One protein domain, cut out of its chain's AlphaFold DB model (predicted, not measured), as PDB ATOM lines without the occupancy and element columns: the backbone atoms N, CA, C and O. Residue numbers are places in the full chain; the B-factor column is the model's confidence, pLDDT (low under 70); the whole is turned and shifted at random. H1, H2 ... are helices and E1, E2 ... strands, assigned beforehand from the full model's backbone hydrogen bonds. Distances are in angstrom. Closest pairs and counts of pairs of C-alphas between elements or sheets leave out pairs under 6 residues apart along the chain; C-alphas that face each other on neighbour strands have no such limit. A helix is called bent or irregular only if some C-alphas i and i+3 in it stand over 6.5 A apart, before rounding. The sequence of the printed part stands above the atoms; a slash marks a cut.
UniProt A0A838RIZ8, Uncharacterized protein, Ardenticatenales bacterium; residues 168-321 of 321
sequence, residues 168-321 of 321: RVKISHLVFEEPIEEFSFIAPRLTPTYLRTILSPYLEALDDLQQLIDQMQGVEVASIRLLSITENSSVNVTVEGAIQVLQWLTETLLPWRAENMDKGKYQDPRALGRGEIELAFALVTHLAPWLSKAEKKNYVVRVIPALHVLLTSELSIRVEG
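AT A GLANCE: This is residues 168 to 321 of the 321 residues of an uncharacterized protein of Ardenticatenales bacterium (UniProt A0A838RIZ8). A small, strongly twisted sheet of four strands forms one side of the domain, and a group of crossed helices forms the rest. The long helix H1 and the arm H2a lie next to the sheet and cross each other, while H3 and both arms of the bent H4 lie farther from the sheet, with H4b packed on H1; residues 180 to 186 stick out as a loop. The 154 printed residues hold four named helices and four named strands, along the chain E1 H1 E2 E3 H2 H3 H4 E4; the sheet, E2 E3 E1 E4, is antiparallel and the class is mixed, helices and strands. The whole is compact, with a radius of gyration of the C-alphas of 16.0 A and spans of 51 by 39 by 25 A.

HOW THE PARTS SIT: E1, residues 171 to 177, and E2, residues 225 to 231, run the same way with E3, residues 235 to 240, between them; with H1, residues 192 to 217, E1 and E2 make a split strand-helix-strand unit with a right-handed crossover. H1 only grazes the sheet, with residues 195 to 207. E2 and E3 form a hairpin, with N 230 and O 236 2.8 A apart; between E3 and E1, N 174 and O 237 are 2.8 A apart. H2, residues 243 to 261, is one helix by its hydrogen bonds but bent, with C-alphas 251 and 254 6.9 A apart: H2a, residues 243 to 251, touches H1 about perpendicular at 78 degrees, the closest C-alphas being those of Gln 210 and Val 245, 5.7 A, and H2b, residues 254 to 261, is near H3, residues 269 to 287. H4, residues 293 to 312, likewise one helix but bent, has C-alphas 302 and 305 6.7 A apart: H4a, residues 293 to 302, touches H3, closest at the C-alphas of Ala 280 and Val 300, 5.3 A, and H4b, residues 305 to 312, touches H1 at a steep tilt of 50 degrees, closest at those of Ala 205 and Ala 306, 4.4 A. E4, residues 316 to 320, is the antiparallel neighbour of E1, with N 175 and O 318 within hydrogen-bond range at 2.9 A; H2a is on the sheet at a height over the sheet of 8.1 A. Every O i to N i+4 pair is within hydrogen-bond range in H2a, H2b, H3, H4a and H4b, and 19 of 22 in H1.

IN THESE COORDINATES: E1 begins at C-alpha 171 (5.134, 14.327, -27.480) and is 19.5 A long. H1, 35.5 A long, is irregular, only just: C-alphas 197 and 200 are 6.51 A apart. H3 is 26.9 A long, and E4 ends at C-alpha 320 (13.492, 11.568, -29.121).

THE WHOLE: The C-alphas of Phe 185 and Ser 292, the farthest apart, are 50.8 A apart. The printed part has no cut; the link E1 to H1 is long. The mean pLDDT of the printed part is 86.0, and 24 residues are under 70, among them 176 to 188.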
ATOM      1  N   ARG A 168       1.587  24.049 -25.692       43.94
ATOM      2  CA  ARG A 168       1.612  23.046 -24.606       43.94
ATOM      3  C   ARG A 168       1.619  21.569 -25.019       43.94
ATOM      4  O   ARG A 168       1.433  20.718 -24.158       43.94
ATOM      5  N   VAL A 169       1.838  21.222 -26.284       41.34
ATOM      6  CA  VAL A 169       1.822  19.802 -26.681       41.34
ATOM      7  C   VAL A 169       3.048  19.470 -27.511       41.34
ATOM      8  O   VAL A 169       3.091  19.715 -28.714       41.34
ATOM      9  N   LYS A 170       4.046  18.883 -26.847       55.81
ATOM     10  CA  LYS A 170       5.123  18.144 -27.501       55.81
ATOM     11  C   LYS A 170       5.122  16.729 -26.931       55.81
ATOM     12  O   LYS A 170       5.155  16.553 -25.714       55.81
ATOM     13  N   ILE A 171       5.015  15.746 -27.817       54.16
ATOM     14  CA  ILE A 171       5.134  14.327 -27.480       54.16
ATOM     15  C   ILE A 171       6.627  14.017 -27.396       54.16
ATOM     16  O   ILE A 171       7.378  14.402 -28.291       54.16
ATOM     17  N   SER A 172       7.054  13.353 -26.325       71.88
ATOM     18  CA  SER A 172       8.441  12.916 -26.162       71.88
ATOM     19  C   SER A 172       8.498  11.399 -26.061       71.88
ATOM     20  O   SER A 172       7.690  10.776 -25.365       71.88
ATOM     21  N   HIS A 173       9.457  10.803 -26.765       62.31
ATOM     22  CA  HIS A 173       9.713   9.368 -26.722       62.31
ATOM     23  C   HIS A 173      10.892   9.098 -25.791       62.31
ATOM     24  O   HIS A 173      11.966   9.661 -25.983       62.31
ATOM     25  N   LEU A 174      10.680   8.255 -24.781       68.12
ATOM     26  CA  LEU A 174      11.710   7.755 -23.878       68.12
ATOM     27  C   LEU A 174      12.090   6.342 -24.289       68.12
ATOM     28  O   LEU A 174      11.263   5.437 -24.232       68.12
ATOM     29  N   VAL A 175      13.340   6.144 -24.680       71.75
ATOM     30  CA  VAL A 175      13.888   4.810 -24.932       71.75
ATOM     31  C   VAL A 175      14.636   4.361 -23.691       71.75
ATOM     32  O   VAL A 175      15.544   5.061 -23.248       71.75
ATOM     33  N   PHE A 176      14.258   3.205 -23.154       69.12
ATOM     34  CA  PHE A 176      14.917   2.555 -22.034       69.12
ATOM     35  C   PHE A 176      15.789   1.398 -22.512       69.12
ATOM     36  O   PHE A 176      15.282   0.387 -23.009       69.12
ATOM     37  N   GLU A 177      17.100   1.549 -22.347       66.31
ATOM     38  CA  GLU A 177      18.089   0.510 -22.647       66.31
ATOM     39  C   GLU A 177      18.720   0.007 -21.342       66.31
ATOM     40  O   GLU A 177      19.131   0.809 -20.496       66.31
ATOM     41  N   GLU A 178      18.797  -1.313 -21.174       55.66
ATOM     42  CA  GLU A 178      19.614  -1.916 -20.119       55.66
ATOM     43  C   GLU A 178      21.081  -1.973 -20.567       55.66
ATOM     44  O   GLU A 178      21.353  -2.182 -21.757       55.66
ATOM     45  N   PRO A 179      22.043  -1.798 -19.646       54.34
ATOM     46  CA  PRO A 179      23.440  -2.053 -19.952       54.34
ATOM     47  C   PRO A 179      23.596  -3.515 -20.386       54.34
ATOM     48  O   PRO A 179      23.232  -4.436 -19.657       54.34
ATOM     49  N   ILE A 180      24.128  -3.731 -21.592       50.81
ATOM     50  CA  ILE A 180      24.436  -5.070 -22.098       50.81
ATOM     51  C   ILE A 180      25.629  -5.595 -21.290       50.81
ATOM     52  O   ILE A 180      26.782  -5.379 -21.659       50.81
ATOM     53  N   GLU A 181      25.377  -6.268 -20.169       50.94
ATOM     54  CA  GLU A 181      26.388  -7.149 -19.590       50.94
ATOM     55  C   GLU A 181      26.591  -8.319 -20.565       50.94
ATOM     56  O   GLU A 181      25.624  -8.983 -20.944       50.94
ATOM     57  N   GLU A 182      27.842  -8.573 -20.975       49.78
ATOM     58  CA  GLU A 182      28.261  -9.510 -22.043       49.78
ATOM     59  C   GLU A 182      27.743 -10.965 -21.916       49.78
ATOM     60  O   GLU A 182      28.009 -11.796 -22.783       49.78
ATOM     61  N   PHE A 183      26.974 -11.298 -20.875       41.50
ATOM     62  CA  PHE A 183      26.497 -12.650 -20.580       41.50
ATOM     63  C   PHE A 183      24.974 -12.798 -20.400       41.50
ATOM     64  O   PHE A 183      24.513 -13.910 -20.136       41.50
ATOM     65  N   SER A 184      24.167 -11.747 -20.601       44.12
ATOM     66  CA  SER A 184      22.696 -11.830 -20.527       44.12
ATOM     67  C   SER A 184      22.041 -11.525 -21.880       44.12
ATOM     68  O   SER A 184      21.773 -10.381 -22.225       44.12
ATOM     69  N   PHE A 185      21.744 -12.565 -22.664       49.88
ATOM     70  CA  PHE A 185      21.035 -12.449 -23.953       49.88
ATOM     71  C   PHE A 185      19.505 -12.342 -23.819       49.88
ATOM     72  O   PHE A 185      18.784 -12.471 -24.810       49.88
ATOM     73  N   ILE A 186      18.973 -12.157 -22.609       59.31
ATOM     74  CA  ILE A 186      17.525 -12.063 -22.413       59.31
ATOM     75  C   ILE A 186      17.155 -10.586 -22.429       59.31
ATOM     76  O   ILE A 186      17.251  -9.915 -21.408       59.31
ATOM     77  N   ALA A 187      16.730 -10.097 -23.598       63.66
ATOM     78  CA  ALA A 187      16.114  -8.780 -23.710       63.66
ATOM     79  C   ALA A 187      15.004  -8.631 -22.645       63.66
ATOM     80  O   ALA A 187      14.245  -9.593 -22.429       63.66
ATOM     81  N   PRO A 188      14.914  -7.477 -21.962       65.88
ATOM     82  CA  PRO A 188      13.953  -7.277 -20.890       65.88
ATOM     83  C   PRO A 188      12.536  -7.444 -21.433       65.88
ATOM     84  O   PRO A 188      12.084  -6.672 -22.274       65.88
ATOM     85  N   ARG A 189      11.828  -8.465 -20.938       83.00
ATOM     86  CA  ARG A 189      10.417  -8.668 -21.276       83.00
ATOM     87  C   ARG A 189       9.543  -7.719 -20.475       83.00
ATOM     88  O   ARG A 189       9.682  -7.664 -19.247       83.00
ATOM     89  N   LEU A 190       8.582  -7.061 -21.126       88.06
ATOM     90  CA  LEU A 190       7.533  -6.307 -20.445       88.06
ATOM     91  C   LEU A 190       6.659  -7.276 -19.656       88.06
ATOM     92  O   LEU A 190       5.665  -7.831 -20.118       88.06
ATOM     93  N   THR A 191       7.054  -7.484 -18.410       90.94
ATOM     94  CA  THR A 191       6.280  -8.224 -17.427       90.94
ATOM     95  C   THR A 191       5.633  -7.240 -16.458       90.94
ATOM     96  O   THR A 191       6.187  -6.166 -16.206       90.94
ATOM     97  N   PRO A 192       4.507  -7.605 -15.821       91.44
ATOM     98  CA  PRO A 192       3.936  -6.796 -14.745       91.44
ATOM     99  C   PRO A 192       4.940  -6.496 -13.625       91.44
ATOM    100  O   PRO A 192       4.890  -5.439 -13.002       91.44
ATOM    101  N   THR A 193       5.872  -7.421 -13.372       88.44
ATOM    102  CA  THR A 193       6.955  -7.206 -12.411       88.44
ATOM    103  C   THR A 193       7.905  -6.120 -12.896       88.44
ATOM    104  O   THR A 193       8.107  -5.179 -12.142       88.44
ATOM    105  N   TYR A 194       8.421  -6.204 -14.128       88.56
ATOM    106  CA  TYR A 194       9.321  -5.195 -14.701       88.56
ATOM    107  C   TYR A 194       8.698  -3.797 -14.673       88.56
ATOM    108  O   TYR A 194       9.302  -2.859 -14.155       88.56
ATOM    109  N   LEU A 195       7.448  -3.683 -15.139       89.94
ATOM    110  CA  LEU A 195       6.700  -2.428 -15.111       89.94
ATOM    111  C   LEU A 195       6.650  -1.853 -13.696       89.94
ATOM    112  O   LEU A 195       7.020  -0.709 -13.493       89.94
ATOM    113  N   ARG A 196       6.278  -2.662 -12.702       90.94
ATOM    114  CA  ARG A 196       6.125  -2.198 -11.320       90.94
ATOM    115  C   ARG A 196       7.449  -1.903 -10.616       90.94
ATOM    116  O   ARG A 196       7.491  -1.021  -9.768       90.94
ATOM    117  N   THR A 197       8.491  -2.698 -10.848       86.94
ATOM    118  CA  THR A 197       9.725  -2.621 -10.046       86.94
ATOM    119  C   THR A 197      10.786  -1.730 -10.656       86.94
ATOM    120  O   THR A 197      11.617  -1.224  -9.910       86.94
ATOM    121  N   ILE A 198      10.782  -1.583 -11.979       88.31
ATOM    122  CA  ILE A 198      11.799  -0.831 -12.712       88.31
ATOM    123  C   ILE A 198      11.181   0.438 -13.298       88.31
ATOM    124  O   ILE A 198      11.650   1.534 -13.005       88.31
ATOM    125  N   LEU A 199      10.101   0.309 -14.076       91.75
ATOM    126  CA  LEU A 199       9.570   1.441 -14.835       91.75
ATOM    127  C   LEU A 199       8.723   2.410 -13.992       91.75
ATOM    128  O   LEU A 199       8.911   3.618 -14.092       91.75
ATOM    129  N   SER A 200       7.803   1.916 -13.160       94.25
ATOM    130  CA  SER A 200       6.888   2.753 -12.367       94.25
ATOM    131  C   SER A 200       7.615   3.730 -11.442       94.25
ATOM    132  O   SER A 200       7.320   4.916 -11.549       94.25
ATOM    133  N   PRO A 201       8.611   3.315 -10.630       95.00
ATOM    134  CA  PRO A 201       9.335   4.255  -9.772       95.00
ATOM    135  C   PRO A 201      10.030   5.354 -10.578       95.00
ATOM    136  O   PRO A 201      10.155   6.488 -10.128       95.00
ATOM    137  N   TYR A 202      10.471   5.021 -11.792       94.00
ATOM    138  CA  TYR A 202      11.101   5.970 -12.692       94.00
ATOM    139  C   TYR A 202      10.113   7.020 -13.201       94.00
ATOM    140  O   TYR A 202      10.401   8.211 -13.156       94.00
ATOM    141  N   LEU A 203       8.941   6.581 -13.664       95.00
ATOM    142  CA  LEU A 203       7.885   7.477 -14.135       95.00
ATOM    143  C   LEU A 203       7.332   8.351 -13.004       95.00
ATOM    144  O   LEU A 203       7.094   9.531 -13.230       95.00
ATOM    145  N   GLU A 204       7.195   7.798 -11.798       96.19
ATOM    146  CA  GLU A 204       6.822   8.546 -10.593       96.19
ATOM    147  C   GLU A 204       7.859   9.631 -10.277       96.19
ATOM    148  O   GLU A 204       7.496  10.786 -10.088       96.19
ATOM    149  N   ALA A 205       9.155   9.309 -10.332       96.25
ATOM    150  CA  ALA A 205      10.211  10.297 -10.115       96.25
ATOM    151  C   ALA A 205      10.222  11.410 -11.183       96.25
ATOM    152  O   ALA A 205      10.494  12.568 -10.863       96.25
ATOM    153  N   LEU A 206       9.925  11.086 -12.448       95.62
ATOM    154  CA  LEU A 206       9.765  12.100 -13.495       95.62
ATOM    155  C   LEU A 206       8.573  13.018 -13.214       95.62
ATOM    156  O   LEU A 206       8.699  14.232 -13.374       95.62
ATOM    157  N   ASP A 207       7.442  12.444 -12.802       96.56
ATOM    158  CA  ASP A 207       6.222  13.190 -12.500       96.56
ATOM    159  C   ASP A 207       6.437  14.106 -11.294       96.56
ATOM    160  O   ASP A 207       6.214  15.309 -11.399       96.56
ATOM    161  N   ASP A 208       7.009  13.588 -10.207       96.44
ATOM    162  CA  ASP A 208       7.361  14.362  -9.015       96.44
ATOM    163  C   ASP A 208       8.247  15.568  -9.357       96.44
ATOM    164  O   ASP A 208       7.997  16.687  -8.898       96.44
ATOM    165  N   LEU A 209       9.276  15.371 -10.190       96.50
ATOM    166  CA  LEU A 209      10.124  16.474 -10.634       96.50
ATOM    167  C   LEU A 209       9.351  17.473 -11.491       96.50
ATOM    168  O   LEU A 209       9.476  18.669 -11.247       96.50
ATOM    169  N   GLN A 210       8.544  17.027 -12.454       96.19
ATOM    170  CA  GLN A 210       7.760  17.939 -13.289       96.19
ATOM    171  C   GLN A 210       6.773  18.761 -12.447       96.19
ATOM    172  O   GLN A 210       6.713  19.977 -12.606       96.19
ATOM    173  N   GLN A 211       6.093  18.145 -11.478       96.12
ATOM    174  CA  GLN A 211       5.204  18.856 -10.563       96.12
ATOM    175  C   GLN A 211       5.955  19.898  -9.721       96.12
ATOM    176  O   GLN A 211       5.448  20.997  -9.490       96.12
ATOM    177  N   LEU A 212       7.172  19.585  -9.260       96.44
ATOM    178  CA  LEU A 212       8.022  20.550  -8.555       96.44
ATOM    179  C   LEU A 212       8.440  21.708  -9.464       96.44
ATOM    180  O   LEU A 212       8.491  22.847  -9.004       96.44
ATOM    181  N   ILE A 213       8.723  21.434 -10.737       95.38
ATOM    182  CA  ILE A 213       9.063  22.451 -11.734       95.38
ATOM    183  C   ILE A 213       7.879  23.388 -11.970       95.38
ATOM    184  O   ILE A 213       8.045  24.604 -11.873       95.38
ATOM    185  N   ASP A 214       6.686  22.836 -12.184       95.50
ATOM    186  CA  ASP A 214       5.465  23.619 -12.386       95.50
ATOM    187  C   ASP A 214       5.171  24.501 -11.160       95.50
ATOM    188  O   ASP A 214       4.912  25.699 -11.300       95.50
ATOM    189  N   GLN A 215       5.324  23.951  -9.947       95.88
ATOM    190  CA  GLN A 215       5.196  24.700  -8.690       95.88
ATOM    191  C   GLN A 215       6.207  25.845  -8.586       95.88
ATOM    192  O   GLN A 215       5.836  26.956  -8.211       95.88
ATOM    193  N   MET A 216       7.477  25.595  -8.922       95.12
ATOM    194  CA  MET A 216       8.517  26.626  -8.899       95.12
ATOM    195  C   MET A 216       8.215  27.763  -9.880       95.12
ATOM    196  O   MET A 216       8.495  28.919  -9.570       95.12
ATOM    197  N   GLN A 217       7.629  27.441 -11.035       94.19
ATOM    198  CA  GLN A 217       7.272  28.397 -12.086       94.19
ATOM    199  C   GLN A 217       5.934  29.107 -11.851       94.19
ATOM    200  O   GLN A 217       5.589  30.010 -12.612       94.19
ATOM    201  N   GLY A 218       5.178  28.721 -10.819       94.69
ATOM    202  CA  GLY A 218       3.829  29.239 -10.589       94.69
ATOM    203  C   GLY A 218       2.843  28.848 -11.695       94.69
ATOM    204  O   GLY A 218       1.866  29.558 -11.929       94.69
ATOM    205  N   VAL A 219       3.109  27.745 -12.399       94.94
ATOM    206  CA  VAL A 219       2.224  27.193 -13.428       94.94
ATOM    207  C   VAL A 219       1.321  26.140 -12.785       94.94
ATOM    208  O   VAL A 219       1.680  25.507 -11.794       94.94
ATOM    209  N   GLU A 220       0.115  25.969 -13.330       94.19
ATOM    210  CA  GLU A 220      -0.769  24.871 -12.938       94.19
ATOM    211  C   GLU A 220      -0.041  23.531 -13.086       94.19
ATOM    212  O   GLU A 220       0.491  23.228 -14.153       94.19
ATOM    213  N   VAL A 221      -0.027  22.759 -11.997       92.56
ATOM    214  CA  VAL A 221       0.657  21.469 -11.913       92.56
ATOM    215  C   VAL A 221       0.043  20.505 -12.922       92.56
ATOM    216  O   VAL A 221      -1.120  20.119 -12.787       92.56
ATOM    217  N   ALA A 222       0.823  20.113 -13.926       87.81
ATOM    218  CA  ALA A 222       0.406  19.161 -14.940       87.81
ATOM    219  C   ALA A 222       0.984  17.777 -14.625       87.81
ATOM    220  O   ALA A 222       2.188  17.609 -14.467       87.81
ATOM    221  N   SER A 223       0.119  16.764 -14.577       89.75
ATOM    222  CA  SER A 223       0.565  15.372 -14.483       89.75
ATOM    223  C   SER A 223       1.144  14.902 -15.815       89.75
ATOM    224  O   SER A 223       0.525  15.117 -16.870       89.75
ATOM    225  N   ILE A 224       2.252  14.169 -15.768       93.12
ATOM    226  CA  ILE A 224       2.776  13.440 -16.918       93.12
ATOM    227  C   ILE A 224       1.756  12.377 -17.334       93.12
ATOM    228  O   ILE A 224       1.332  11.531 -16.544       93.12
ATOM    229  N   ARG A 225       1.361  12.397 -18.608       93.81
ATOM    230  CA  ARG A 225       0.448  11.403 -19.179       93.81
ATOM    231  C   ARG A 225       1.236  10.360 -19.952       93.81
ATOM    232  O   ARG A 225       1.943  10.676 -20.907       93.81
ATOM    233  N   LEU A 226       1.085   9.106 -19.548       93.44
ATOM    234  CA  LEU A 226       1.624   7.959 -20.265       93.44
ATOM    235  C   LEU A 226       0.744   7.658 -21.485       93.44
ATOM    236  O   LEU A 226      -0.423   7.304 -21.330       93.44
ATOM    237  N   LEU A 227       1.302   7.785 -22.689       92.69
ATOM    238  CA  LEU A 227       0.575   7.551 -23.940       92.69
ATOM    239  C   LEU A 227       0.710   6.102 -24.416       92.69
ATOM    240  O   LEU A 227      -0.276   5.477 -24.801       92.69
ATOM    241  N   SER A 228       1.927   5.556 -24.381       92.00
ATOM    242  CA  SER A 228       2.188   4.180 -24.806       92.00
ATOM    243  C   SER A 228       3.454   3.611 -24.181       92.00
ATOM    244  O   SER A 228       4.413   4.336 -23.934       92.00
ATOM    245  N   ILE A 229       3.462   2.292 -23.987       91.69
ATOM    246  CA  ILE A 229       4.655   1.497 -23.690       91.69
ATOM    247  C   ILE A 229       4.743   0.421 -24.772       91.69
ATOM    248  O   ILE A 229       3.786  -0.328 -24.966       91.69
ATOM    249  N   THR A 230       5.868   0.335 -25.472       88.56
ATOM    250  CA  THR A 230       6.096  -0.670 -26.517       88.56
ATOM    251  C   THR A 230       7.417  -1.391 -26.288       88.56
ATOM    252  O   THR A 230       8.438  -0.746 -26.046       88.56
ATOM    253  N   GLU A 231       7.407  -2.718 -26.391       88.00
ATOM    254  CA  GLU A 231       8.601  -3.566 -26.311       88.00
ATOM    255  C   GLU A 231       9.121  -3.871 -27.716       88.00
ATOM    256  O   GLU A 231       8.404  -4.463 -28.520       88.00
ATOM    257  N   ASN A 232      10.362  -3.475 -27.998       83.69
ATOM    258  CA  ASN A 232      11.119  -3.899 -29.177       83.69
ATOM    259  C   ASN A 232      12.440  -4.539 -28.702       83.69
ATOM    260  O   ASN A 232      12.438  -5.358 -27.789       83.69
ATOM    261  N   SER A 233      13.588  -4.141 -29.260       76.81
ATOM    262  CA  SER A 233      14.905  -4.403 -28.653       76.81
ATOM    263  C   SER A 233      15.127  -3.636 -27.342       76.81
ATOM    264  O   SER A 233      16.055  -3.941 -26.601       76.81
ATOM    265  N   SER A 234      14.292  -2.630 -27.081       82.38
ATOM    266  CA  SER A 234      14.279  -1.756 -25.910       82.38
ATOM    267  C   SER A 234      12.836  -1.496 -25.476       82.38
ATOM    268  O   SER A 234      11.891  -1.671 -26.260       82.38
ATOM    269  N   VAL A 235      12.652  -1.057 -24.230       84.56
ATOM    270  CA  VAL A 235      11.347  -0.598 -23.747       84.56
ATOM    271  C   VAL A 235      11.200   0.870 -24.120       84.56
ATOM    272  O   VAL A 235      11.953   1.714 -23.651       84.56
ATOM    273  N   ASN A 236      10.234   1.187 -24.973       87.12
ATOM    274  CA  ASN A 236       9.958   2.557 -25.390       87.12
ATOM    275  C   ASN A 236       8.709   3.052 -24.676       87.12
ATOM    276  O   ASN A 236       7.689   2.363 -24.656       87.12
ATOM    277  N   VAL A 237       8.790   4.240 -24.097       90.19
ATOM    278  CA  VAL A 237       7.733   4.854 -23.307       90.19
ATOM    279  C   VAL A 237       7.479   6.249 -23.836       90.19
ATOM    280  O   VAL A 237       8.349   7.109 -23.824       90.19
ATOM    281  N   THR A 238       6.269   6.481 -24.313       90.38
ATOM    282  CA  THR A 238       5.868   7.780 -24.840       90.38
ATOM    283  C   THR A 238       5.076   8.513 -23.775       90.38
ATOM    284  O   THR A 238       4.081   7.988 -23.268       90.38
ATOM    285  N   VAL A 239       5.516   9.726 -23.446       93.44
ATOM    286  CA  VAL A 239       4.905  10.564 -22.410       93.44
ATOM    287  C   VAL A 239       4.556  11.952 -22.945       93.44
ATOM    288  O   VAL A 239       5.202  12.477 -23.853       93.44
ATOM    289  N   GLU A 240       3.529  12.555 -22.358       92.06
ATOM    290  CA  GLU A 240       3.109  13.939 -22.578       92.06
ATOM    291  C   GLU A 240       3.251  14.727 -21.267       92.06
ATOM    292  O   GLU A 240       2.972  14.197 -20.194       92.06
ATOM    293  N   GLY A 241       3.665  15.995 -21.347       91.69
ATOM    294  CA  GLY A 241       3.755  16.895 -20.186       91.69
ATOM    295  C   GLY A 241       5.108  16.910 -19.468       91.69
ATOM    296  O   GLY A 241       5.310  17.740 -18.598       91.69
ATOM    297  N   ALA A 242       6.065  16.070 -19.872       93.06
ATOM    298  CA  ALA A 242       7.371  15.927 -19.214       93.06
ATOM    299  C   ALA A 242       8.505  16.770 -19.841       93.06
ATOM    300  O   ALA A 242       9.682  16.479 -19.644       93.06
ATOM    301  N   ILE A 243       8.194  17.766 -20.674       90.06
ATOM    302  CA  ILE A 243       9.188  18.393 -21.571       90.06
ATOM    303  C   ILE A 243      10.364  18.989 -20.787       90.06
ATOM    304  O   ILE A 243      11.521  18.766 -21.140       90.06
ATOM    305  N   GLN A 244      10.072  19.730 -19.718       92.00
ATOM    306  CA  GLN A 244      11.089  20.472 -18.978       92.00
ATOM    307  C   GLN A 244      11.997  19.537 -18.180       92.00
ATOM    308  O   GLN A 244      13.220  19.677 -18.225       92.00
ATOM    309  N   VAL A 245      11.409  18.544 -17.501       94.62
ATOM    310  CA  VAL A 245      12.194  17.538 -16.781       94.62
ATOM    311  C   VAL A 245      13.061  16.730 -17.749       94.62
ATOM    312  O   VAL A 245      14.246  16.549 -17.489       94.62
ATOM    313  N   LEU A 246      12.534  16.316 -18.906       93.19
ATOM    314  CA  LEU A 246      13.293  15.544 -19.895       93.19
ATOM    315  C   LEU A 246      14.437  16.342 -20.527       93.19
ATOM    316  O   LEU A 246      15.523  15.794 -20.740       93.19
ATOM    317  N   GLN A 247      14.221  17.632 -20.790       92.81
ATOM    318  CA  GLN A 247      15.274  18.522 -21.265       92.81
ATOM    319  C   GLN A 247      16.400  18.624 -20.230       92.81
ATOM    320  O   GLN A 247      17.559  18.361 -20.552       92.81
ATOM    321  N   TRP A 248      16.060  18.908 -18.970       93.50
ATOM    322  CA  TRP A 248      17.055  19.004 -17.906       93.50
ATOM    323  C   TRP A 248      17.814  17.688 -17.691       93.50
ATOM    324  O   TRP A 248      19.035  17.694 -17.513       93.50
ATOM    325  N   LEU A 249      17.122  16.548 -17.751       91.94
ATOM    326  CA  LEU A 249      17.760  15.237 -17.642       91.94
ATOM    327  C   LEU A 249      18.801  15.027 -18.736       91.94
ATOM    328  O   LEU A 249      19.910  14.586 -18.446       91.94
ATOM    329  N   THR A 250      18.458  15.384 -19.970       92.00
ATOM    330  CA  THR A 250      19.338  15.213 -21.129       92.00
ATOM    331  C   THR A 250      20.545  16.147 -21.071       92.00
ATOM    332  O   THR A 250      21.660  15.728 -21.364       92.00
ATOM    333  N   GLU A 251      20.341  17.401 -20.664       94.06
ATOM    334  CA  GLU A 251      21.384  18.433 -20.669       94.06
ATOM    335  C   GLU A 251      22.281  18.403 -19.425       94.06
ATOM    336  O   GLU A 251      23.443  18.797 -19.497       94.06
ATOM    337  N   THR A 252      21.758  17.951 -18.281       94.12
ATOM    338  CA  THR A 252      22.455  18.039 -16.987       94.12
ATOM    339  C   THR A 252      22.664  16.674 -16.346       94.12
ATOM    340  O   THR A 252      23.800  16.317 -16.026       94.12
ATOM    341  N   LEU A 253      21.595  15.891 -16.151       92.75
ATOM    342  CA  LEU A 253      21.695  14.658 -15.366       92.75
ATOM    343  C   LEU A 253      22.503  13.572 -16.080       92.75
ATOM    344  O   LEU A 253      23.390  12.979 -15.469       92.75
ATOM    345  N   LEU A 254      22.197  13.292 -17.351       91.19
ATOM    346  CA  LEU A 254      22.843  12.219 -18.109       91.19
ATOM    347  C   LEU A 254      24.351  12.466 -18.302       91.19
ATOM    348  O   LEU A 254      25.118  11.541 -18.021       91.19
ATOM    349  N   PRO A 255      24.820  13.677 -18.680       92.56
ATOM    350  CA  PRO A 255      26.252  13.969 -18.734       92.56
ATOM    351  C   PRO A 255      26.931  13.800 -17.375       92.56
ATOM    352  O   PRO A 255      27.950  13.117 -17.269       92.56
ATOM    353  N   TRP A 256      26.325  14.338 -16.310       92.44
ATOM    354  CA  TRP A 256      26.859  14.195 -14.957       92.44
ATOM    355  C   TRP A 256      26.955  12.715 -14.556       92.44
ATOM    356  O   TRP A 256      27.955  12.292 -13.968       92.44
ATOM    357  N   ARG A 257      25.944  11.907 -14.901       89.50
ATOM    358  CA  ARG A 257      25.900  10.471 -14.617       89.50
ATOM    359  C   ARG A 257      27.025   9.742 -15.344       89.50
ATOM    360  O   ARG A 257      27.761   9.014 -14.686       89.50
ATOM    361  N   ALA A 258      27.216   9.985 -16.639       89.06
ATOM    362  CA  ALA A 258      28.308   9.396 -17.416       89.06
ATOM    363  C   ALA A 258      29.688   9.740 -16.820       89.06
ATOM    364  O   ALA A 258      30.508   8.858 -16.574       89.06
ATOM    365  N   GLU A 259      29.924  11.009 -16.472       89.69
ATOM    366  CA  GLU A 259      31.207  11.457 -15.913       89.69
ATOM    367  C   GLU A 259      31.540  10.877 -14.529       89.69
ATOM    368  O   GLU A 259      32.721  10.826 -14.140       89.69
ATOM    369  N   ASN A 260      30.518  10.501 -13.753       86.62
ATOM    370  CA  ASN A 260      30.664  10.077 -12.361       86.62
ATOM    371  C   ASN A 260      30.435   8.575 -12.138       86.62
ATOM    372  O   ASN A 260      30.998   8.037 -11.179       86.62
ATOM    373  N   MET A 261      29.687   7.888 -13.008       76.25
ATOM    374  CA  MET A 261      29.470   6.440 -12.921       76.25
ATOM    375  C   MET A 261      30.713   5.636 -13.301       76.25
ATOM    376  O   MET A 261      31.084   4.729 -12.557       76.25
ATOM    377  N   ASP A 262      31.429   6.028 -14.358       73.69
ATOM    378  CA  ASP A 262      32.629   5.315 -14.831       73.69
ATOM    379  C   ASP A 262      33.765   5.275 -13.797       73.69
ATOM    380  O   ASP A 262      34.674   4.449 -13.859       73.69
ATOM    381  N   LYS A 263      33.727   6.163 -12.799       68.88
ATOM    382  CA  LYS A 263      34.801   6.322 -11.810       68.88
ATOM    383  C   LYS A 263      34.634   5.447 -10.564       68.88
ATOM    384  O   LYS A 263      35.363   5.657  -9.598       68.88
ATOM    385  N   GLY A 264      33.645   4.547 -10.516       66.19
ATOM    386  CA  GLY A 264      33.349   3.722  -9.330       66.19
ATOM    387  C   GLY A 264      32.925   4.525  -8.088       66.19
ATOM    388  O   GLY A 264      32.700   3.958  -7.020       66.19
ATOM    389  N   LYS A 265      32.775   5.851  -8.217       64.31
ATOM    390  CA  LYS A 265      32.446   6.783  -7.125       64.31
ATOM    391  C   LYS A 265      31.072   6.517  -6.516       64.31
ATOM    392  O   LYS A 265      30.826   6.901  -5.382       64.31
ATOM    393  N   TYR A 266      30.213   5.823  -7.250       69.31
ATOM    394  CA  TYR A 266      28.872   5.442  -6.826       69.31
ATOM    395  C   TYR A 266      28.827   4.282  -5.823       69.31
ATOM    396  O   TYR A 266      27.781   4.040  -5.228       69.31
ATOM    397  N   GLN A 267      29.950   3.597  -5.570       74.56
ATOM    398  CA  GLN A 267      30.025   2.631  -4.469       74.56
ATOM    399  C   GLN A 267      30.137   3.309  -3.095       74.56
ATOM    400  O   GLN A 267      29.868   2.657  -2.087       74.56
ATOM    401  N   ASP A 268      30.512   4.596  -3.033       83.88
ATOM    402  CA  ASP A 268      30.518   5.381  -1.795       83.88
ATOM    403  C   ASP A 268      29.191   6.152  -1.643       83.88
ATOM    404  O   ASP A 268      28.980   7.158  -2.332       83.88
ATOM    405  N   PRO A 269      28.316   5.769  -0.691       82.06
ATOM    406  CA  PRO A 269      27.052   6.464  -0.445       82.06
ATOM    407  C   PRO A 269      27.219   7.962  -0.147       82.06
ATOM    408  O   PRO A 269      26.306   8.750  -0.385       82.06
ATOM    409  N   ARG A 270      28.382   8.388   0.366       86.25
ATOM    410  CA  ARG A 270      28.656   9.803   0.669       86.25
ATOM    411  C   ARG A 270      28.998  10.618  -0.571       86.25
ATOM    412  O   ARG A 270      28.775  11.829  -0.585       86.25
ATOM    413  N   ALA A 271      29.611   9.998  -1.575       85.38
ATOM    414  CA  ALA A 271      29.874  10.652  -2.851       85.38
ATOM    415  C   ALA A 271      28.563  10.827  -3.627       85.38
ATOM    416  O   ALA A 271      28.303  11.924  -4.117       85.38
ATOM    417  N   LEU A 272      27.711   9.795  -3.618       86.88
ATOM    418  CA  LEU A 272      26.367   9.847  -4.189       86.88
ATOM    419  C   LEU A 272      25.516  10.958  -3.556       86.88
ATOM    420  O   LEU A 272      25.078  11.863  -4.260       86.88
ATOM    421  N   GLY A 273      25.389  10.969  -2.224       89.94
ATOM    422  CA  GLY A 273      24.576  11.980  -1.540       89.94
ATOM    423  C   GLY A 273      25.051  13.423  -1.766       89.94
ATOM    424  O   GLY A 273      24.244  14.346  -1.795       89.94
ATOM    425  N   ARG A 274      26.358  13.648  -1.971       91.81
ATOM    426  CA  ARG A 274      26.872  14.977  -2.354       91.81
ATOM    427  C   ARG A 274      26.491  15.346  -3.785       91.81
ATOM    428  O   ARG A 274      26.030  16.461  -4.000       91.81
ATOM    429  N   GLY A 275      26.636  14.409  -4.722       92.31
ATOM    430  CA  GLY A 275      26.232  14.599  -6.114       92.31
ATOM    431  C   GLY A 275      24.745  14.919  -6.260       92.31
ATOM    432  O   GLY A 275      24.386  15.839  -6.987       92.31
ATOM    433  N   GLU A 276      23.889  14.231  -5.501       94.50
ATOM    434  CA  GLU A 276      22.446  14.503  -5.444       94.50
ATOM    435  C   GLU A 276      22.141  15.927  -4.991       94.50
ATOM    436  O   GLU A 276      21.343  16.621  -5.617       94.50
ATOM    437  N   ILE A 277      22.796  16.389  -3.924       95.62
ATOM    438  CA  ILE A 277      22.606  17.750  -3.416       95.62
ATOM    439  C   ILE A 277      23.064  18.776  -4.459       95.62
ATOM    440  O   ILE A 277      22.349  19.747  -4.710       95.62
ATOM    441  N   GLU A 278      24.230  18.575  -5.074       95.50
ATOM    442  CA  GLU A 278      24.774  19.473  -6.101       95.50
ATOM    443  C   GLU A 278      23.842  19.582  -7.313       95.50
ATOM    444  O   GLU A 278      23.493  20.688  -7.730       95.50
ATOM    445  N   LEU A 279      23.380  18.446  -7.835       96.12
ATOM    446  CA  LEU A 279      22.440  18.379  -8.952       96.12
ATOM    447  C   LEU A 279      21.077  18.985  -8.604       96.12
ATOM    448  O   LEU A 279      20.518  19.723  -9.411       96.12
ATOM    449  N   ALA A 280      20.559  18.732  -7.400       97.12
ATOM    450  CA  ALA A 280      19.308  19.329  -6.947       97.12
ATOM    451  C   ALA A 280      19.418  20.859  -6.852       97.12
ATOM    452  O   ALA A 280      18.522  21.577  -7.297       97.12
ATOM    453  N   PHE A 281      20.535  21.385  -6.333       97.06
ATOM    454  CA  PHE A 281      20.790  22.827  -6.340       97.06
ATOM    455  C   PHE A 281      20.916  23.380  -7.759       97.06
ATOM    456  O   PHE A 281      20.384  24.462  -8.022       97.06
ATOM    457  N   ALA A 282      21.590  22.665  -8.663       95.94
ATOM    458  CA  ALA A 282      21.722  23.064 -10.060       95.94
ATOM    459  C   ALA A 282      20.353  23.142 -10.753       95.94
ATOM    460  O   ALA A 282      20.051  24.169 -11.358       95.94
ATOM    461  N   LEU A 283      19.498  22.125 -10.584       95.31
ATOM    462  CA  LEU A 283      18.124  22.094 -11.100       95.31
ATOM    463  C   LEU A 283      17.321  23.308 -10.625       95.31
ATOM    464  O   LEU A 283      16.822  24.088 -11.433       95.31
ATOM    465  N   VAL A 284      17.226  23.492  -9.305       97.06
ATOM    466  CA  VAL A 284      16.414  24.559  -8.705       97.06
ATOM    467  C   VAL A 284      16.951  25.943  -9.086       97.06
ATOM    468  O   VAL A 284      16.181  26.861  -9.356       97.06
ATOM    469  N   THR A 285      18.274  26.108  -9.145       96.31
ATOM    470  CA  THR A 285      18.895  27.385  -9.528       96.31
ATOM    471  C   THR A 285      18.682  27.706 -11.003       96.31
ATOM    472  O   THR A 285      18.484  28.872 -11.334       96.31
ATOM    473  N   HIS A 286      18.712  26.693 -11.870       93.88
ATOM    474  CA  HIS A 286      18.481  26.851 -13.300       93.88
ATOM    475  C   HIS A 286      17.021  27.205 -13.606       93.88
ATOM    476  O   HIS A 286      16.766  28.140 -14.359       93.88
ATOM    477  N   LEU A 287      16.070  26.497 -12.991       93.25
ATOM    478  CA  LEU A 287      14.647  26.635 -13.310       93.25
ATOM    479  C   LEU A 287      13.949  27.776 -12.577       93.25
ATOM    480  O   LEU A 287      12.963  28.305 -13.085       93.25
ATOM    481  N   ALA A 288      14.449  28.158 -11.403       94.38
ATOM    482  CA  ALA A 288      13.847  29.197 -10.579       94.38
ATOM    483  C   ALA A 288      14.917  30.129  -9.979       94.38
ATOM    484  O   ALA A 288      15.082  30.219  -8.753       94.38
ATOM    485  N   PRO A 289      15.685  30.846 -10.826       96.31
ATOM    486  CA  PRO A 289      16.764  31.715 -10.370       96.31
ATOM    487  C   PRO A 289      16.279  32.833  -9.438       96.31
ATOM    488  O   PRO A 289      17.056  33.253  -8.578       96.31
ATOM    489  N   TRP A 290      15.014  33.252  -9.556       96.19
ATOM    490  CA  TRP A 290      14.385  34.301  -8.745       96.19
ATOM    491  C   TRP A 290      14.069  33.890  -7.302       96.19
ATOM    492  O   TRP A 290      13.886  34.766  -6.465       96.19
ATOM    493  N   LEU A 291      14.030  32.590  -6.979       96.06
ATOM    494  CA  LEU A 291      13.745  32.146  -5.614       96.06
ATOM    495  C   LEU A 291      14.843  32.582  -4.638       96.06
ATOM    496  O   LEU A 291      16.047  32.522  -4.938       96.06
ATOM    497  N   SER A 292      14.429  32.936  -3.423       97.00
ATOM    498  CA  SER A 292      15.350  33.218  -2.327       97.00
ATOM    499  C   SER A 292      16.168  31.976  -1.960       97.00
ATOM    500  O   SER A 292      15.795  30.830  -2.218       97.00
ATOM    501  N   LYS A 293      17.305  32.175  -1.285       96.81
ATOM    502  CA  LYS A 293      18.155  31.056  -0.842       96.81
ATOM    503  C   LYS A 293      17.409  30.075   0.078       96.81
ATOM    504  O   LYS A 293      17.687  28.877   0.037       96.81
ATOM    505  N   ALA A 294      16.485  30.576   0.901       96.19
ATOM    506  CA  ALA A 294      15.679  29.756   1.800       96.19
ATOM    507  C   ALA A 294      14.675  28.891   1.024       96.19
ATOM    508  O   ALA A 294      14.612  27.683   1.244       96.19
ATOM    509  N   GLU A 295      13.965  29.474   0.057       96.88
ATOM    510  CA  GLU A 295      13.024  28.742  -0.798       96.88
ATOM    511  C   GLU A 295      13.737  27.700  -1.656       96.88
ATOM    512  O   GLU A 295      13.303  26.550  -1.709       96.88
ATOM    513  N   LYS A 296      14.887  28.055  -2.249       97.31
ATOM    514  CA  LYS A 296      15.704  27.103  -3.014       97.31
ATOM    515  C   LYS A 296      16.068  25.885  -2.173       97.31
ATOM    516  O   LYS A 296      15.941  24.760  -2.641       97.31
ATOM    517  N   LYS A 297      16.460  26.088  -0.911       96.06
ATOM    518  CA  LYS A 297      16.767  24.987   0.013       96.06
ATOM    519  C   LYS A 297      15.550  24.083   0.252       96.06
ATOM    520  O   LYS A 297      15.717  22.867   0.286       96.06
ATOM    521  N   ASN A 298      14.352  24.653   0.382       96.06
ATOM    522  CA  ASN A 298      13.123  23.874   0.554       96.06
ATOM    523  C   ASN A 298      12.826  23.008  -0.678       96.06
ATOM    524  O   ASN A 298      12.516  21.827  -0.527       96.06
ATOM    525  N   TYR A 299      12.981  23.552  -1.888       97.44
ATOM    526  CA  TYR A 299      12.816  22.773  -3.119       97.44
ATOM    527  C   TYR A 299      13.899  21.708  -3.288       97.44
ATOM    528  O   TYR A 299      13.575  20.577  -3.632       97.44
ATOM    529  N   VAL A 300      15.159  22.011  -2.964       97.38
ATOM    530  CA  VAL A 300      16.262  21.035  -3.020       97.38
ATOM    531  C   VAL A 300      15.950  19.790  -2.194       97.38
ATOM    532  O   VAL A 300      16.114  18.678  -2.685       97.38
ATOM    533  N   VAL A 301      15.437  19.952  -0.969       96.06
ATOM    534  CA  VAL A 301      15.058  18.812  -0.114       96.06
ATOM    535  C   VAL A 301      13.979  17.942  -0.769       96.06
ATOM    536  O   VAL A 301      14.017  16.723  -0.630       96.06
ATOM    537  N   ARG A 302      13.044  18.552  -1.507       97.06
ATOM    538  CA  ARG A 302      11.948  17.852  -2.198       97.06
ATOM    539  C   ARG A 302      12.388  17.189  -3.507       97.06
ATOM    540  O   ARG A 302      11.810  16.182  -3.884       97.06
ATOM    541  N   VAL A 303      13.409  17.729  -4.172       96.88
ATOM    542  CA  VAL A 303      13.974  17.195  -5.425       96.88
ATOM    543  C   VAL A 303      14.806  15.930  -5.188       96.88
ATOM    544  O   VAL A 303      14.789  15.023  -6.017       96.88
ATOM    545  N   ILE A 304      15.534  15.856  -4.066       96.94
ATOM    546  CA  ILE A 304      16.503  14.777  -3.796       96.94
ATOM    547  C   ILE A 304      15.905  13.360  -3.922       96.94
ATOM    548  O   ILE A 304      16.545  12.541  -4.577       96.94
ATOM    549  N   PRO A 305      14.721  13.028  -3.364       96.12
ATOM    550  CA  PRO A 305      14.166  11.676  -3.471       96.12
ATOM    551  C   PRO A 305      13.948  11.210  -4.916       96.12
ATOM    552  O   PRO A 305      14.394  10.123  -5.279       96.12
ATOM    553  N   ALA A 306      13.330  12.045  -5.754       96.31
ATOM    554  CA  ALA A 306      13.113  11.724  -7.161       96.31
ATOM    555  C   ALA A 306      14.448  11.620  -7.911       96.31
ATOM    556  O   ALA A 306      14.692  10.669  -8.651       96.31
ATOM    557  N   LEU A 307      15.372  12.546  -7.645       95.88
ATOM    558  CA  LEU A 307      16.703  12.528  -8.240       95.88
ATOM    559  C   LEU A 307      17.497  11.259  -7.883       95.88
ATOM    560  O   LEU A 307      18.156  10.690  -8.751       95.88
ATOM    561  N   HIS A 308      17.399  10.786  -6.640       94.69
ATOM    562  CA  HIS A 308      18.019   9.538  -6.190       94.69
ATOM    563  C   HIS A 308      17.526   8.343  -7.012       94.69
ATOM    564  O   HIS A 308      18.331   7.531  -7.469       94.69
ATOM    565  N   VAL A 309      16.213   8.250  -7.254       94.50
ATOM    566  CA  VAL A 309      15.630   7.193  -8.096       94.50
ATOM    567  C   VAL A 309      16.190   7.266  -9.518       94.50
ATOM    568  O   VAL A 309      16.619   6.250 -10.060       94.50
ATOM    569  N   LEU A 310      16.260   8.462 -10.109       93.62
ATOM    570  CA  LEU A 310      16.758   8.639 -11.477       93.62
ATOM    571  C   LEU A 310      18.259   8.333 -11.613       93.62
ATOM    572  O   LEU A 310      18.679   7.806 -12.644       93.62
ATOM    573  N   LEU A 311      19.058   8.639 -10.587       91.81
ATOM    574  CA  LEU A 311      20.504   8.393 -10.557       91.81
ATOM    575  C   LEU A 311      20.870   6.932 -10.283       91.81
ATOM    576  O   LEU A 311      21.869   6.444 -10.806       91.81
ATOM    577  N   THR A 312      20.090   6.247  -9.446       90.31
ATOM    578  CA  THR A 312      20.350   4.850  -9.060       90.31
ATOM    579  C   THR A 312      19.683   3.832  -9.977       90.31
ATOM    580  O   THR A 312      19.995   2.647  -9.900       90.31
ATOM    581  N   SER A 313      18.785   4.280 -10.854       88.06
ATOM    582  CA  SER A 313      18.143   3.432 -11.850       88.06
ATOM    583  C   SER A 313      19.147   2.911 -12.878       88.06
ATOM    584  O   SER A 313      19.936   3.668 -13.434       88.06
ATOM    585  N   GLU A 314      19.075   1.623 -13.201       83.62
ATOM    586  CA  GLU A 314      19.875   0.993 -14.264       83.62
ATOM    587  C   GLU A 314      19.379   1.354 -15.674       83.62
ATOM    588  O   GLU A 314      20.035   1.051 -16.665       83.62
ATOM    589  N   LEU A 315      18.249   2.054 -15.770       82.38
ATOM    590  CA  LEU A 315      17.676   2.488 -17.032       82.38
ATOM    591  C   LEU A 315      18.543   3.560 -17.704       82.38
ATOM    592  O   LEU A 315      18.851   4.598 -17.106       82.38
ATOM    593  N   SER A 316      18.882   3.336 -18.971       79.50
ATOM    594  CA  SER A 316      19.431   4.367 -19.856       79.50
ATOM    595  C   SER A 316      18.277   5.082 -20.542       79.50
ATOM    596  O   SER A 316      17.435   4.407 -21.117       79.50
ATOM    597  N   ILE A 317      18.224   6.415 -20.497       77.88
ATOM    598  CA  ILE A 317      17.198   7.188 -21.208       77.88
ATOM    599  C   ILE A 317      17.764   7.689 -22.531       77.88
ATOM    600  O   ILE A 317      18.856   8.263 -22.560       77.88
ATOM    601  N   ARG A 318      16.971   7.608 -23.597       78.50
ATOM    602  CA  ARG A 318      17.106   8.502 -24.753       78.50
ATOM    603  C   ARG A 318      15.807   9.256 -24.960       78.50
ATOM    604  O   ARG A 318      14.744   8.650 -24.893       78.50
ATOM    605  N   VAL A 319      15.908  10.560 -25.189       79.31
ATOM    606  CA  VAL A 319      14.764  11.415 -25.507       79.31
ATOM    607  C   VAL A 319      14.770  11.665 -27.012       79.31
ATOM    608  O   VAL A 319      15.709  12.271 -27.524       79.31
ATOM    609  N   GLU A 320      13.735  11.208 -27.717       76.62
ATOM    610  CA  GLU A 320      13.492  11.568 -29.121       76.62
ATOM    611  C   GLU A 320      12.366  12.610 -29.174       76.62
ATOM    612  O   GLU A 320      11.370  12.500 -28.444       76.62
ATOM    613  N   GLY A 321      12.525  13.645 -30.000       63.97
ATOM    614  CA  GLY A 321      11.555  14.738 -30.090       63.97
ATOM    615  C   GLY A 321      11.609  15.506 -31.389       63.97
ATOM    616  O   GLY A 321      12.129  14.963 -32.385       63.97
TER     617      GLY A 321